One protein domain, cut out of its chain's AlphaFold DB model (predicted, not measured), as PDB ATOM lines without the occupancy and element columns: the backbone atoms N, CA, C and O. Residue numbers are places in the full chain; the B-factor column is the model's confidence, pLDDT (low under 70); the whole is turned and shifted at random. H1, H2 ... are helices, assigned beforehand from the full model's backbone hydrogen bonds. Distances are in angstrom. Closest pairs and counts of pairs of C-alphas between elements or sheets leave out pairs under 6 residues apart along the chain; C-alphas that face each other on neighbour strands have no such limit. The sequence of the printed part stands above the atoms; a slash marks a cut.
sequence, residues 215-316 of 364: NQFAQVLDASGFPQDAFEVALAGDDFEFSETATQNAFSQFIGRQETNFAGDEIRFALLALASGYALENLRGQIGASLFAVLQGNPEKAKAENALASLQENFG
ATOM      1  N   ASN A 215     -21.691 -15.884 -55.937       85.00
ATOM      2  CA  ASN A 215     -21.266 -15.536 -54.578       85.00
ATOM      3  C   ASN A 215     -21.089 -14.025 -54.365       85.00
ATOM      4  O   ASN A 215     -21.477 -13.500 -53.324       85.00
ATOM      5  N   GLN A 216     -20.508 -13.308 -55.334       87.31
ATOM      6  CA  GLN A 216     -20.381 -11.849 -55.251       87.31
ATOM      7  C   GLN A 216     -21.751 -11.173 -55.303       87.31
ATOM      8  O   GLN A 216     -21.991 -10.213 -54.573       87.31
ATOM      9  N   PHE A 217     -22.659 -11.679 -56.137       88.19
ATOM     10  CA  PHE A 217     -24.014 -11.153 -56.227       88.19
ATOM     11  C   PHE A 217     -24.811 -11.435 -54.948       88.19
ATOM     12  O   PHE A 217     -25.462 -10.531 -54.429       88.19
ATOM     13  N   ALA A 218     -24.678 -12.635 -54.377       88.12
ATOM     14  CA  ALA A 218     -25.280 -12.993 -53.098       88.12
ATOM     15  C   ALA A 218     -24.798 -12.085 -51.954       88.12
ATOM     16  O   ALA A 218     -25.616 -11.604 -51.180       88.12
ATOM     17  N   GLN A 219     -23.503 -11.753 -51.889       86.62
ATOM     18  CA  GLN A 219     -22.983 -10.797 -50.897       86.62
ATOM     19  C   GLN A 219     -23.605  -9.403 -51.035       86.62
ATOM     20  O   GLN A 219     -23.877  -8.742 -50.034       86.62
ATOM     21  N   VAL A 220     -23.829  -8.941 -52.270       89.69
ATOM     22  CA  VAL A 220     -24.507  -7.661 -52.516       89.69
ATOM     23  C   VAL A 220     -25.962  -7.726 -52.054       89.69
ATOM     24  O   VAL A 220     -26.423  -6.783 -51.415       89.69
ATOM     25  N   LEU A 221     -26.663  -8.828 -52.339       87.75
ATOM     26  CA  LEU A 221     -28.046  -9.039 -51.909       87.75
ATOM     27  C   LEU A 221     -28.169  -9.063 -50.382       87.75
ATOM     28  O   LEU A 221     -28.981  -8.313 -49.838       87.75
ATOM     29  N   ASP A 222     -27.302  -9.810 -49.698       84.88
ATOM     30  CA  ASP A 222     -27.249  -9.883 -48.234       84.88
ATOM     31  C   ASP A 222     -26.997  -8.497 -47.616       84.88
ATOM     32  O   ASP A 222     -27.791  -8.004 -46.813       84.88
ATOM     33  N   ALA A 223     -25.978  -7.776 -48.105       87.44
ATOM     34  CA  ALA A 223     -25.677  -6.412 -47.660       87.44
ATOM     35  C   ALA A 223     -26.802  -5.400 -47.953       87.44
ATOM     36  O   ALA A 223     -26.887  -4.359 -47.298       87.44
ATOM     37  N   SER A 224     -27.652  -5.680 -48.943       88.00
ATOM     38  CA  SER A 224     -28.800  -4.842 -49.307       88.00
ATOM     39  C   SER A 224     -30.098  -5.200 -48.574       88.00
ATOM     40  O   SER A 224     -31.100  -4.514 -48.776       88.00
ATOM     41  N   GLY A 225     -30.076  -6.214 -47.702       83.88
ATOM     42  CA  GLY A 225     -31.230  -6.637 -46.907       83.88
ATOM     43  C   GLY A 225     -32.131  -7.670 -47.588       83.88
ATOM     44  O   GLY A 225     -33.278  -7.811 -47.178       83.88
ATOM     45  N   PHE A 226     -31.631  -8.396 -48.595       83.75
ATOM     46  CA  PHE A 226     -32.326  -9.519 -49.242       83.75
ATOM     47  C   PHE A 226     -31.613 -10.852 -48.932       83.75
ATOM     48  O   PHE A 226     -31.040 -11.468 -49.834       83.75
ATOM     49  N   PRO A 227     -31.609 -11.313 -47.664       81.12
ATOM     50  CA  PRO A 227     -30.844 -12.492 -47.253       81.12
ATOM     51  C   PRO A 227     -31.374 -13.789 -47.881       81.12
ATOM     52  O   PRO A 227     -30.598 -14.692 -48.182       81.12
ATOM     53  N   GLN A 228     -32.685 -13.879 -48.131       79.56
ATOM     54  CA  GLN A 228     -33.290 -15.052 -48.763       79.56
ATOM     55  C   GLN A 228     -32.909 -15.162 -50.246       79.56
ATOM     56  O   GLN A 228     -32.455 -16.217 -50.683       79.56
ATOM     57  N   ASP A 229     -32.994 -14.065 -51.002       82.19
ATOM     58  CA  ASP A 229     -32.562 -14.048 -52.405       82.19
ATOM     59  C   ASP A 229     -31.050 -14.293 -52.516       82.19
ATOM     60  O   ASP A 229     -30.591 -15.006 -53.409       82.19
ATOM     61  N   ALA A 230     -30.261 -13.745 -51.583       83.62
ATOM     62  CA  ALA A 230     -28.834 -14.027 -51.490       83.62
ATOM     63  C   ALA A 230     -28.569 -15.528 -51.312       83.62
ATOM     64  O   ALA A 230     -27.696 -16.087 -51.980       83.62
ATOM     65  N   PHE A 231     -29.341 -16.182 -50.441       78.62
ATOM     66  CA  PHE A 231     -29.254 -17.616 -50.191       78.62
ATOM     67  C   PHE A 231     -29.572 -18.441 -51.437       78.62
ATOM     68  O   PHE A 231     -28.794 -19.322 -51.807       78.62
ATOM     69  N   GLU A 232     -30.668 -18.129 -52.125       82.00
ATOM     70  CA  GLU A 232     -31.059 -18.837 -53.345       82.00
ATOM     71  C   GLU A 232     -30.021 -18.678 -54.462       82.00
ATOM     72  O   GLU A 232     -29.681 -19.653 -55.134       82.00
ATOM     73  N   VAL A 233     -29.461 -17.477 -54.625       86.69
ATOM     74  CA  VAL A 233     -28.406 -17.203 -55.610       86.69
ATOM     75  C   VAL A 233     -27.125 -17.974 -55.283       86.69
ATOM     76  O   VAL A 233     -26.549 -18.599 -56.177       86.69
ATOM     77  N   ALA A 234     -26.679 -17.953 -54.024       84.94
ATOM     78  CA  ALA A 234     -25.481 -18.678 -53.594       84.94
ATOM     79  C   ALA A 234     -25.637 -20.196 -53.778       84.94
ATOM     80  O   ALA A 234     -24.695 -20.875 -54.184       84.94
ATOM     81  N   LEU A 235     -26.838 -20.717 -53.518       83.88
ATOM     82  CA  LEU A 235     -27.163 -22.132 -53.672       83.88
ATOM     83  C   LEU A 235     -27.261 -22.555 -55.143       83.88
ATOM     84  O   LEU A 235     -26.833 -23.655 -55.498       83.88
ATOM     85  N   ALA A 236     -27.835 -21.702 -55.995       81.88
ATOM     86  CA  ALA A 236     -27.912 -21.950 -57.430       81.88
ATOM     87  C   ALA A 236     -26.507 -22.035 -58.041       81.88
ATOM     88  O   ALA A 236     -26.225 -22.981 -58.777       81.88
ATOM     89  N   GLY A 237     -25.623 -21.104 -57.662       80.50
ATOM     90  CA  GLY A 237     -24.255 -21.032 -58.164       80.50
ATOM     91  C   GLY A 237     -24.180 -20.693 -59.659       80.50
ATOM     92  O   GLY A 237     -25.121 -20.872 -60.428       80.50
ATOM     93  N   ASP A 238     -23.035 -20.174 -60.079       79.62
ATOM     94  CA  ASP A 238     -22.654 -19.997 -61.485       79.62
ATOM     95  C   ASP A 238     -21.830 -21.191 -62.003       79.62
ATOM     96  O   ASP A 238     -21.950 -21.578 -63.165       79.62
ATOM     97  N   ASP A 239     -21.049 -21.820 -61.121       82.88
ATOM     98  CA  ASP A 239     -20.291 -23.044 -61.385       82.88
ATOM     99  C   ASP A 239     -21.044 -24.297 -60.895       82.88
ATOM    100  O   ASP A 239     -21.180 -24.556 -59.695       82.88
ATOM    101  N   PHE A 240     -21.510 -25.103 -61.855       82.12
ATOM    102  CA  PHE A 240     -22.228 -26.352 -61.600       82.12
ATOM    103  C   PHE A 240     -21.392 -27.371 -60.810       82.12
ATOM    104  O   PHE A 240     -21.920 -28.028 -59.916       82.12
ATOM    105  N   GLU A 241     -20.096 -27.509 -61.108       85.44
ATOM    106  CA  GLU A 241     -19.244 -28.506 -60.445       85.44
ATOM    107  C   GLU A 241     -18.979 -28.118 -58.989       85.44
ATOM    108  O   GLU A 241     -19.032 -28.965 -58.086       85.44
ATOM    109  N   PHE A 242     -18.742 -26.827 -58.752       84.62
ATOM    110  CA  PHE A 242     -18.582 -26.286 -57.408       84.62
ATOM    111  C   PHE A 242     -19.871 -26.426 -56.589       84.62
ATOM    112  O   PHE A 242     -19.820 -26.951 -55.473       84.62
ATOM    113  N   SER A 243     -21.019 -26.019 -57.144       84.69
ATOM    114  CA  SER A 243     -22.318 -26.099 -56.459       84.69
ATOM    115  C   SER A 243     -22.687 -27.541 -56.109       84.69
ATOM    116  O   SER A 243     -23.086 -27.827 -54.975       84.69
ATOM    117  N   GLU A 244     -22.475 -28.485 -57.029       87.19
ATOM    118  CA  GLU A 244     -22.746 -29.901 -56.776       87.19
ATOM    119  C   GLU A 244     -21.829 -30.452 -55.674       87.19
ATOM    120  O   GLU A 244     -22.293 -31.114 -54.747       87.19
ATOM    121  N   THR A 245     -20.539 -30.109 -55.705       88.88
ATOM    122  CA  THR A 245     -19.580 -30.533 -54.673       88.88
ATOM    123  C   THR A 245     -19.933 -29.956 -53.299       88.88
ATOM    124  O   THR A 245     -19.952 -30.692 -52.310       88.88
ATOM    125  N   ALA A 246     -20.260 -28.663 -53.222       88.31
ATOM    126  CA  ALA A 246     -20.670 -27.998 -51.985       88.31
ATOM    127  C   ALA A 246     -21.968 -28.598 -51.421       88.31
ATOM    128  O   ALA A 246     -22.062 -28.862 -50.223       88.31
ATOM    129  N   THR A 247     -22.930 -28.901 -52.294       89.94
ATOM    130  CA  THR A 247     -24.196 -29.557 -51.940       89.94
ATOM    131  C   THR A 247     -23.966 -30.943 -51.332       89.94
ATOM    132  O   THR A 247     -24.508 -31.260 -50.271       89.94
ATOM    133  N   GLN A 248     -23.150 -31.773 -51.986       89.94
ATOM    134  CA  GLN A 248     -22.847 -33.124 -51.507       89.94
ATOM    135  C   GLN A 248     -22.076 -33.079 -50.180       89.94
ATOM    136  O   GLN A 248     -22.362 -33.862 -49.272       89.94
ATOM    137  N   ASN A 249     -21.152 -32.126 -50.023       90.50
ATOM    138  CA  ASN A 249     -20.436 -31.917 -48.766       90.50
ATOM    139  C   ASN A 249     -21.391 -31.504 -47.637       90.50
ATOM    140  O   ASN A 249     -21.384 -32.156 -46.589       90.50
ATOM    141  N   ALA A 250     -22.272 -30.526 -47.877       90.19
ATOM    142  CA  ALA A 250     -23.279 -30.078 -46.913       90.19
ATOM    143  C   ALA A 250     -24.186 -31.229 -46.462       90.19
ATOM    144  O   ALA A 250     -24.377 -31.455 -45.267       90.19
ATOM    145  N   PHE A 251     -24.675 -32.034 -47.404       90.94
ATOM    146  CA  PHE A 251     -25.505 -33.195 -47.092       90.94
ATOM    147  C   PHE A 251     -24.753 -34.279 -46.323       90.94
ATOM    148  O   PHE A 251     -25.272 -34.849 -45.356       90.94
ATOM    149  N   SER A 252     -23.504 -34.541 -46.711       90.12
ATOM    150  CA  SER A 252     -22.673 -35.530 -46.031       90.12
ATOM    151  C   SER A 252     -22.376 -35.129 -44.587       90.12
ATOM    152  O   SER A 252     -22.385 -35.980 -43.695       90.12
ATOM    153  N   GLN A 253     -22.192 -33.831 -44.338       89.94
ATOM    154  CA  GLN A 253     -22.037 -33.260 -43.009       89.94
ATOM    155  C   GLN A 253     -23.346 -33.344 -42.217       89.94
ATOM    156  O   GLN A 253     -23.343 -33.791 -41.067       89.94
ATOM    157  N   PHE A 254     -24.465 -32.994 -42.851       89.06
ATOM    158  CA  PHE A 254     -25.797 -33.020 -42.256       89.06
ATOM    159  C   PHE A 254     -26.190 -34.420 -41.761       89.06
ATOM    160  O   PHE A 254     -26.629 -34.581 -40.622       89.06
ATOM    161  N   ILE A 255     -25.962 -35.468 -42.557       88.38
ATOM    162  CA  ILE A 255     -26.252 -36.859 -42.155       88.38
ATOM    163  C   ILE A 255     -25.084 -37.491 -41.387       88.38
ATOM    164  O   ILE A 255     -25.278 -38.386 -40.556       88.38
ATOM    165  N   GLY A 256     -23.862 -36.991 -41.568       82.81
ATOM    166  CA  GLY A 256     -22.626 -37.553 -41.017       82.81
ATOM    167  C   GLY A 256     -22.144 -38.810 -41.746       82.81
ATOM    168  O   GLY A 256     -21.498 -39.658 -41.127       82.81
ATOM    169  N   ARG A 257     -22.501 -38.974 -43.026       80.19
ATOM    170  CA  ARG A 257     -22.065 -40.070 -43.908       80.19
ATOM    171  C   ARG A 257     -21.922 -39.555 -45.333       80.19
ATOM    172  O   ARG A 257     -22.714 -38.726 -45.758       80.19
ATOM    173  N   GLN A 258     -20.960 -40.085 -46.082       72.25
ATOM    174  CA  GLN A 258     -20.891 -39.831 -47.518       72.25
ATOM    175  C   GLN A 258     -21.871 -40.750 -48.251       72.25
ATOM    176  O   GLN A 258     -21.670 -41.963 -48.298       72.25
ATOM    177  N   GLU A 259     -22.926 -40.173 -48.817       68.62
ATOM    178  CA  GLU A 259     -23.825 -40.843 -49.757       68.62
ATOM    179  C   GLU A 259     -23.886 -40.009 -51.038       68.62
ATOM    180  O   GLU A 259     -24.262 -38.847 -50.996       68.62
ATOM    181  N   THR A 260     -23.487 -40.590 -52.172       64.44
ATOM    182  CA  THR A 260     -23.229 -39.851 -53.425       64.44
ATOM    183  C   THR A 260     -24.232 -40.164 -54.538       64.44
ATOM    184  O   THR A 260     -23.923 -39.987 -55.711       64.44
ATOM    185  N   ASN A 261     -25.407 -40.708 -54.206       79.62
ATOM    186  CA  ASN A 261     -26.346 -41.243 -55.205       79.62
ATOM    187  C   ASN A 261     -27.625 -40.412 -55.385       79.62
ATOM    188  O   ASN A 261     -28.540 -40.863 -56.076       79.62
ATOM    189  N   PHE A 262     -27.710 -39.230 -54.779       86.06
ATOM    190  CA  PHE A 262     -28.857 -38.336 -54.939       86.06
ATOM    191  C   PHE A 262     -28.497 -37.174 -55.857       86.06
ATOM    192  O   PHE A 262     -27.349 -36.728 -55.872       86.06
ATOM    193  N   ALA A 263     -29.480 -36.691 -56.617       86.31
ATOM    194  CA  ALA A 263     -29.307 -35.500 -57.435       86.31
ATOM    195  C   ALA A 263     -29.112 -34.277 -56.529       86.31
ATOM    196  O   ALA A 263     -29.895 -34.082 -55.595       86.31
ATOM    197  N   GLY A 264     -28.113 -33.436 -56.807       85.31
ATOM    198  CA  GLY A 264     -27.851 -32.250 -55.995       85.31
ATOM    199  C   GLY A 264     -29.039 -31.300 -55.901       85.31
ATOM    200  O   GLY A 264     -29.291 -30.780 -54.824       85.31
ATOM    201  N   ASP A 265     -29.845 -31.147 -56.958       86.50
ATOM    202  CA  ASP A 265     -31.073 -30.332 -56.908       86.50
ATOM    203  C   ASP A 265     -32.047 -30.818 -55.817       86.50
ATOM    204  O   ASP A 265     -32.659 -30.022 -55.106       86.50
ATOM    205  N   GLU A 266     -32.165 -32.137 -55.657       89.69
ATOM    206  CA  GLU A 266     -33.060 -32.773 -54.690       89.69
ATOM    207  C   GLU A 266     -32.539 -32.607 -53.257       89.69
ATOM    208  O   GLU A 266     -33.305 -32.301 -52.340       89.69
ATOM    209  N   ILE A 267     -31.222 -32.748 -53.079       90.25
ATOM    210  CA  ILE A 267     -30.534 -32.474 -51.814       90.25
ATOM    211  C   ILE A 267     -30.700 -31.001 -51.427       90.25
ATOM    212  O   ILE A 267     -31.067 -30.709 -50.288       90.25
ATOM    213  N   ARG A 268     -30.447 -30.076 -52.365       88.62
ATOM    214  CA  ARG A 268     -30.569 -28.625 -52.162       88.62
ATOM    215  C   ARG A 268     -31.981 -28.268 -51.720       88.62
ATOM    216  O   ARG A 268     -32.139 -27.593 -50.707       88.62
ATOM    217  N   PHE A 269     -32.993 -28.789 -52.413       88.75
ATOM    218  CA  PHE A 269     -34.392 -28.589 -52.042       88.75
ATOM    219  C   PHE A 269     -34.706 -29.132 -50.640       88.75
ATOM    220  O   PHE A 269     -35.307 -28.428 -49.830       88.75
ATOM    221  N   ALA A 270     -34.275 -30.359 -50.328       90.19
ATOM    222  CA  ALA A 270     -34.528 -30.972 -49.026       90.19
ATOM    223  C   ALA A 270     -33.879 -30.188 -47.874       90.19
ATOM    224  O   ALA A 270     -34.532 -29.936 -46.862       90.19
ATOM    225  N   LEU A 271     -32.612 -29.791 -48.025       88.94
ATOM    226  CA  LEU A 271     -31.885 -29.026 -47.010       88.94
ATOM    227  C   LEU A 271     -32.475 -27.627 -46.825       88.94
ATOM    228  O   LEU A 271     -32.636 -27.204 -45.684       88.94
ATOM    229  N   LEU A 272     -32.842 -26.944 -47.915       86.88
ATOM    230  CA  LEU A 272     -33.467 -25.620 -47.865       86.88
ATOM    231  C   LEU A 272     -34.814 -25.677 -47.145       86.88
ATOM    232  O   LEU A 272     -35.047 -24.899 -46.224       86.88
ATOM    233  N   ALA A 273     -35.671 -26.632 -47.504       87.25
ATOM    234  CA  ALA A 273     -36.969 -26.779 -46.863       87.25
ATOM    235  C   ALA A 273     -36.837 -27.129 -45.370       87.25
ATOM    236  O   ALA A 273     -37.552 -26.581 -44.536       87.25
ATOM    237  N   LEU A 274     -35.895 -27.999 -44.992       88.81
ATOM    238  CA  LEU A 274     -35.640 -28.268 -43.574       88.81
ATOM    239  C   LEU A 274     -35.101 -27.029 -42.848       88.81
ATOM    240  O   LEU A 274     -35.548 -26.747 -41.739       88.81
ATOM    241  N   ALA A 275     -34.180 -26.279 -43.463       86.69
ATOM    242  CA  ALA A 275     -33.626 -25.045 -42.901       86.69
ATOM    243  C   ALA A 275     -34.697 -23.958 -42.714       86.69
ATOM    244  O   ALA A 275     -34.649 -23.235 -41.725       86.69
ATOM    245  N   SER A 276     -35.702 -23.903 -43.594       83.00
ATOM    246  CA  SER A 276     -36.855 -23.003 -43.480       83.00
ATOM    247  C   SER A 276     -37.929 -23.489 -42.492       83.00
ATOM    248  O   SER A 276     -39.060 -23.017 -42.545       83.00
ATOM    249  N   GLY A 277     -37.639 -24.494 -41.656       83.94
ATOM    250  CA  GLY A 277     -38.575 -25.007 -40.650       83.94
ATOM    251  C   GLY A 277     -39.643 -25.973 -41.176       83.94
ATOM    252  O   GLY A 277     -40.550 -26.353 -40.429       83.94
ATOM    253  N   TYR A 278     -39.561 -26.418 -42.433       87.00
ATOM    254  CA  TYR A 278     -40.542 -27.342 -43.000       87.00
ATOM    255  C   TYR A 278     -40.457 -28.715 -42.318       87.00
ATOM    256  O   TYR A 278     -39.385 -29.310 -42.197       87.00
ATOM    257  N   ALA A 279     -41.597 -29.249 -41.872       87.25
ATOM    258  CA  ALA A 279     -41.633 -30.560 -41.233       87.25
ATOM    259  C   ALA A 279     -41.223 -31.664 -42.220       87.25
ATOM    260  O   ALA A 279     -41.686 -31.691 -43.364       87.25
ATOM    261  N   LEU A 280     -40.423 -32.630 -41.752       88.62
ATOM    262  CA  LEU A 280     -39.940 -33.750 -42.569       88.62
ATOM    263  C   LEU A 280     -41.089 -34.486 -43.278       88.62
ATOM    264  O   LEU A 280     -40.961 -34.873 -44.430       88.62
ATOM    265  N   GLU A 281     -42.232 -34.642 -42.615       89.00
ATOM    266  CA  GLU A 281     -43.424 -35.317 -43.145       89.00
ATOM    267  C   GLU A 281     -43.974 -34.661 -44.416       89.00
ATOM    268  O   GLU A 281     -44.453 -35.363 -45.309       89.00
ATOM    269  N   ASN A 282     -43.855 -33.336 -44.529       87.56
ATOM    270  CA  ASN A 282     -44.361 -32.570 -45.664       87.56
ATOM    271  C   ASN A 282     -43.460 -32.694 -46.902       87.56
ATOM    272  O   ASN A 282     -43.919 -32.462 -48.019       87.56
ATOM    273  N   LEU A 283     -42.204 -33.124 -46.731       86.69
ATOM    274  CA  LEU A 283     -41.302 -33.431 -47.847       86.69
ATOM    275  C   LEU A 283     -41.669 -34.739 -48.551       86.69
ATOM    276  O   LEU A 283     -41.188 -35.029 -49.651       86.69
ATOM    277  N   ARG A 284     -42.550 -35.547 -47.948       87.81
ATOM    278  CA  ARG A 284     -42.964 -36.828 -48.511       87.81
ATOM    279  C   ARG A 284     -43.679 -36.626 -49.850       87.81
ATOM    280  O   ARG A 284     -44.786 -36.103 -49.907       87.81
ATOM    281  N   GLY A 285     -43.065 -37.119 -50.925       85.12
ATOM    282  CA  GLY A 285     -43.593 -37.006 -52.289       85.12
ATOM    283  C   GLY A 285     -43.149 -35.751 -53.045       85.12
ATOM    284  O   GLY A 285     -43.428 -35.659 -54.237       85.12
ATOM    285  N   GLN A 286     -42.444 -34.825 -52.385       87.00
ATOM    286  CA  GLN A 286     -41.731 -33.721 -53.040       87.00
ATOM    287  C   GLN A 286     -40.290 -34.117 -53.379       87.00
ATOM    288  O   GLN A 286     -39.772 -33.730 -54.420       87.00
ATOM    289  N   ILE A 287     -39.681 -34.942 -52.523       90.94
ATOM    290  CA  ILE A 287     -38.386 -35.581 -52.766       90.94
ATOM    291  C   ILE A 287     -38.558 -37.072 -53.085       90.94
ATOM    292  O   ILE A 287     -39.588 -37.694 -52.794       90.94
ATOM    293  N   GLY A 288     -37.533 -37.655 -53.687       89.31
ATOM    294  CA  GLY A 288     -37.400 -39.067 -53.992       89.31
ATOM    295  C   GLY A 288     -37.473 -39.944 -52.743       89.31
ATOM    296  O   GLY A 288     -37.008 -39.609 -51.652       89.31
ATOM    297  N   ALA A 289     -38.076 -41.122 -52.909       89.69
ATOM    298  CA  ALA A 289     -38.343 -42.041 -51.805       89.69
ATOM    299  C   ALA A 289     -37.066 -42.532 -51.098       89.69
ATOM    300  O   ALA A 289     -37.098 -42.810 -49.900       89.69
ATOM    301  N   SER A 290     -35.951 -42.636 -51.829       90.31
ATOM    302  CA  SER A 290     -34.651 -43.030 -51.284       90.31
ATOM    303  C   SER A 290     -34.067 -41.947 -50.377       90.31
ATOM    304  O   SER A 290     -33.681 -42.262 -49.254       90.31
ATOM    305  N   LEU A 291     -34.074 -40.683 -50.815       88.94
ATOM    306  CA  LEU A 291     -33.600 -39.550 -50.019       88.94
ATOM    307  C   LEU A 291     -34.449 -39.377 -48.753       88.94
ATOM    308  O   LEU A 291     -33.918 -39.257 -47.648       88.94
ATOM    309  N   PHE A 292     -35.774 -39.464 -48.894       91.06
ATOM    310  CA  PHE A 292     -36.696 -39.395 -47.761       91.06
ATOM    311  C   PHE A 292     -36.423 -40.482 -46.712       91.06
ATOM    312  O   PHE A 292     -36.419 -40.197 -45.516       91.06
ATOM    313  N   ALA A 293     -36.164 -41.723 -47.140       89.94
ATOM    314  CA  ALA A 293     -35.868 -42.824 -46.224       89.94
ATOM    315  C   ALA A 293     -34.581 -42.581 -45.415       89.94
ATOM    316  O   ALA A 293     -34.528 -42.920 -44.231       89.94
ATOM    317  N   VAL A 294     -33.567 -41.962 -46.027       88.88
ATOM    318  CA  VAL A 294     -32.308 -41.610 -45.352       88.88
ATOM    319  C   VAL A 294     -32.521 -40.508 -44.314       88.88
ATOM    320  O   VAL A 294     -32.013 -40.615 -43.192       88.88
ATOM    321  N   LEU A 295     -33.316 -39.488 -44.647       88.25
ATOM    322  CA  LEU A 295     -33.675 -38.418 -43.713       88.25
ATOM    323  C   LEU A 295     -34.511 -38.949 -42.540       88.25
ATOM    324  O   LEU A 295     -34.227 -38.645 -41.382       88.25
ATOM    325  N   GLN A 296     -35.487 -39.817 -42.820       89.38
ATOM    326  CA  GLN A 296     -36.314 -40.463 -41.797       89.38
ATOM    327  C   GLN A 296     -35.500 -41.386 -40.877       89.38
ATOM    328  O   GLN A 296     -35.840 -41.538 -39.705       89.38
ATOM    329  N   GLY A 297     -34.412 -41.975 -41.381       86.25
ATOM    330  CA  GLY A 297     -33.475 -42.765 -40.583       86.25
ATOM    331  C   GLY A 297     -32.669 -41.952 -39.563       86.25
ATOM    332  O   GLY A 297     -32.086 -42.547 -38.660       86.25
ATOM    333  N   ASN A 298     -32.645 -40.616 -39.676       85.06
ATOM    334  CA  ASN A 298     -31.857 -39.719 -38.825       85.06
ATOM    335  C   ASN A 298     -32.686 -38.526 -38.290       85.06
ATOM    336  O   ASN A 298     -32.307 -37.369 -38.499       85.06
ATOM    337  N   PRO A 299     -33.790 -38.759 -37.554       80.94
ATOM    338  CA  PRO A 299     -34.718 -37.697 -37.153       80.94
ATOM    339  C   PRO A 299     -34.093 -36.678 -36.189       80.94
ATOM    340  O   PRO A 299     -34.469 -35.512 -36.195       80.94
ATOM    341  N   GLU A 300     -33.107 -37.085 -35.383       81.50
ATOM    342  CA  GLU A 300     -32.412 -36.173 -34.463       81.50
ATOM    343  C   GLU A 300     -31.562 -35.130 -35.192       81.50
ATOM    344  O   GLU A 300     -31.398 -34.012 -34.697       81.50
ATOM    345  N   LYS A 301     -31.038 -35.488 -36.372       80.12
ATOM    346  CA  LYS A 301     -30.259 -34.582 -37.218       80.12
ATOM    347  C   LYS A 301     -31.140 -33.745 -38.135       80.12
ATOM    348  O   LYS A 301     -30.745 -32.629 -38.447       80.12
ATOM    349  N   ALA A 302     -32.337 -34.229 -38.474       80.44
ATOM    350  CA  ALA A 302     -33.334 -33.567 -39.318       80.44
ATOM    351  C   ALA A 302     -34.030 -32.354 -38.656       80.44
ATOM    352  O   ALA A 302     -35.240 -32.176 -38.773       80.44
ATOM    353  N   LYS A 303     -33.266 -31.525 -37.939       87.25
ATOM    354  CA  LYS A 303     -33.703 -30.249 -37.363       87.25
ATOM    355  C   LYS A 303     -33.252 -29.096 -38.258       87.25
ATOM    356  O   LYS A 303     -32.176 -29.175 -38.852       87.25
ATOM    357  N   ALA A 304     -34.037 -28.021 -38.280       86.38
ATOM    358  CA  ALA A 304     -33.770 -26.834 -39.092       86.38
ATOM    359  C   ALA A 304     -32.378 -26.236 -38.840       86.38
ATOM    360  O   ALA A 304     -31.626 -26.009 -39.783       86.38
ATOM    361  N   GLU A 305     -31.990 -26.099 -37.569       86.06
ATOM    362  CA  GLU A 305     -30.690 -25.550 -37.155       86.06
ATOM    363  C   GLU A 305     -29.502 -26.318 -37.755       86.06
ATOM    364  O   GLU A 305     -28.537 -25.722 -38.224       86.06
ATOM    365  N   ASN A 306     -29.588 -27.650 -37.799       88.31
ATOM    366  CA  ASN A 306     -28.516 -28.486 -38.338       88.31
ATOM    367  C   ASN A 306     -28.423 -28.377 -39.865       88.31
ATOM    368  O   ASN A 306     -27.322 -28.399 -40.417       88.31
ATOM    369  N   ALA A 307     -29.569 -28.279 -40.549       87.38
ATOM    370  CA  ALA A 307     -29.615 -28.114 -42.000       87.38
ATOM    371  C   ALA A 307     -29.009 -26.762 -42.391       87.38
ATOM    372  O   ALA A 307     -28.113 -26.704 -43.235       87.38
ATOM    373  N   LEU A 308     -29.417 -25.702 -41.692       86.00
ATOM    374  CA  LEU A 308     -28.915 -24.347 -41.886       86.00
ATOM    375  C   LEU A 308     -27.400 -24.274 -41.627       86.00
ATOM    376  O   LEU A 308     -26.661 -23.802 -42.490       86.00
ATOM    377  N   ALA A 309     -26.916 -24.831 -40.512       88.00
ATOM    378  CA  ALA A 309     -25.487 -24.853 -40.191       88.00
ATOM    379  C   ALA A 309     -24.648 -25.569 -41.267       88.00
ATOM    380  O   ALA A 309     -23.593 -25.074 -41.664       88.00
ATOM    381  N   SER A 310     -25.135 -26.703 -41.788       88.94
ATOM    382  CA  SER A 310     -24.433 -27.443 -42.847       88.94
ATOM    383  C   SER A 310     -24.343 -26.665 -44.166       88.94
ATOM    384  O   SER A 310     -23.328 -26.733 -44.860       88.94
ATOM    385  N   LEU A 311     -25.376 -25.886 -44.499       87.12
ATOM    386  CA  LEU A 311     -25.389 -25.030 -45.684       87.12
ATOM    387  C   LEU A 311     -24.460 -23.822 -45.499       87.12
ATOM    388  O   LEU A 311     -23.684 -23.503 -46.398       87.12
ATOM    389  N   GLN A 312     -24.474 -23.192 -44.322       86.12
ATOM    390  CA  GLN A 312     -23.602 -22.055 -44.011       86.12
ATOM    391  C   GLN A 312     -22.117 -22.402 -44.120       86.12
ATOM    392  O   GLN A 312     -21.358 -21.638 -44.714       86.12
ATOM    393  N   GLU A 313     -21.701 -23.556 -43.599       87.31
ATOM    394  CA  GLU A 313     -20.290 -23.949 -43.605       87.31
ATOM    395  C   GLU A 313     -19.751 -24.211 -45.019       87.31
ATOM    396  O   GLU A 313     -18.605 -23.876 -45.314       87.31
ATOM    397  N   ASN A 314     -20.578 -24.768 -45.909       86.75
ATOM    398  CA  ASN A 314     -20.133 -25.187 -47.242       86.75
ATOM    399  C   ASN A 314     -20.299 -24.105 -48.316       86.75
ATOM    400  O   ASN A 314     -19.512 -24.073 -49.260       86.75
ATOM    401  N   PHE A 315     -21.281 -23.213 -48.175       81.75
ATOM    402  CA  PHE A 315     -21.481 -22.105 -49.114       81.75
ATOM    403  C   PHE A 315     -20.810 -20.810 -48.635       81.75
ATOM    404  O   PHE A 315     -20.477 -19.961 -49.454       81.75
ATOM    405  N   GLY A 316     -20.529 -20.666 -47.334       69.25
ATOM    406  CA  GLY A 316     -19.703 -19.580 -46.795       69.25
ATOM    407  C   GLY A 316     -20.302 -18.178 -46.929       69.25
ATOM    408  O   GLY A 316     -19.578 -17.198 -46.759       69.25
TER     409      GLY A 316
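This is residues 215 to 316 of the 364 residues of the protein "DUF4912 domain-containing protein" of Acidobacteria bacterium (UniProt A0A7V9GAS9). Three helices, H3, H4 and H7, make a core at steep tilts to one another, their centres at the corners of a triangle. At one end of the longest axis the helical hairpin of H1 and H2 sticks out, with H2 on the core side; at the other end the short H5 and H6 cover the far side of H4. The printed part has 102 residues with seven named helices, H1 to H7 in order along the chain, and no named strand; its class is all helix. It is compact, with a radius of gyration of the C-alphas of 13.3 A, and spans 38 by 27 by 22 A.

The longest helix, H3, residues 240 to 255, touches H7, residues 304 to 315, closest at the C-alphas of Ala 250 and Ser 310, 5.0 A apart; they run opposite ways at a tilt of 36 degrees, only just steep. With residues 244 to 251 alone H3 touches H4, residues 264 to 275, the same way at a steep tilt of 48 degrees; the closest C-alphas, of Glu 244 and Gly 264, are 5.7 A apart. H4, the hub, touches H7 with its residues 271 to 275 alone, opposite ways at a steep tilt of 47 degrees, closest at the C-alphas of Ala 275 and Ala 304, 4.2 A apart. The helix packing is mostly crossed, with one of four tilts shallow. With residues 270 to 274 alone H4 only just touches H5, residues 280 to 283, with 3 pairs of C-alphas within 8 A, the closest those of Leu 274 and Leu 280, 7.0 A apart. H5 only just touches H6, residues 289 to 296, also with 3 pairs, the closest Leu 283 and Phe 292 at 7.5 A. H6 and H7 are apart. H1, residues 215 to 223, and H2, residues 227 to 236, touch as a hairpin, opposite ways at a shallow tilt of 9 degrees, the closest C-alphas, of Ala 218 and Ala 230, 4.0 A apart. H2 is close to H7 but not clearly touching; the closest C-alphas, of Ala 234 and Phe 315, are 6.9 A apart. In H1, H2, H3, H4 and H6 every O i to N i+4 pair is within hydrogen-bond range, in H7 7 of 8, and H5 is too short for such a pair.

H3 measures 22.5 A from first to last C-alpha, H7 16.5 A, H4 16.0 A and H2 14.2 A. H1 begins at C-alpha 215, (-21.266, -15.536, -54.578), and H7 ends at C-alpha 315, (-21.481, -22.105, -49.114).

The C-alphas of Ser 224 and Gly 297 are the two farthest apart, 39.2 A. The printed part has no cut and no long link. Mean pLDDT of the printed part is 85.7; residues 259 to 260 and 316 are under 70.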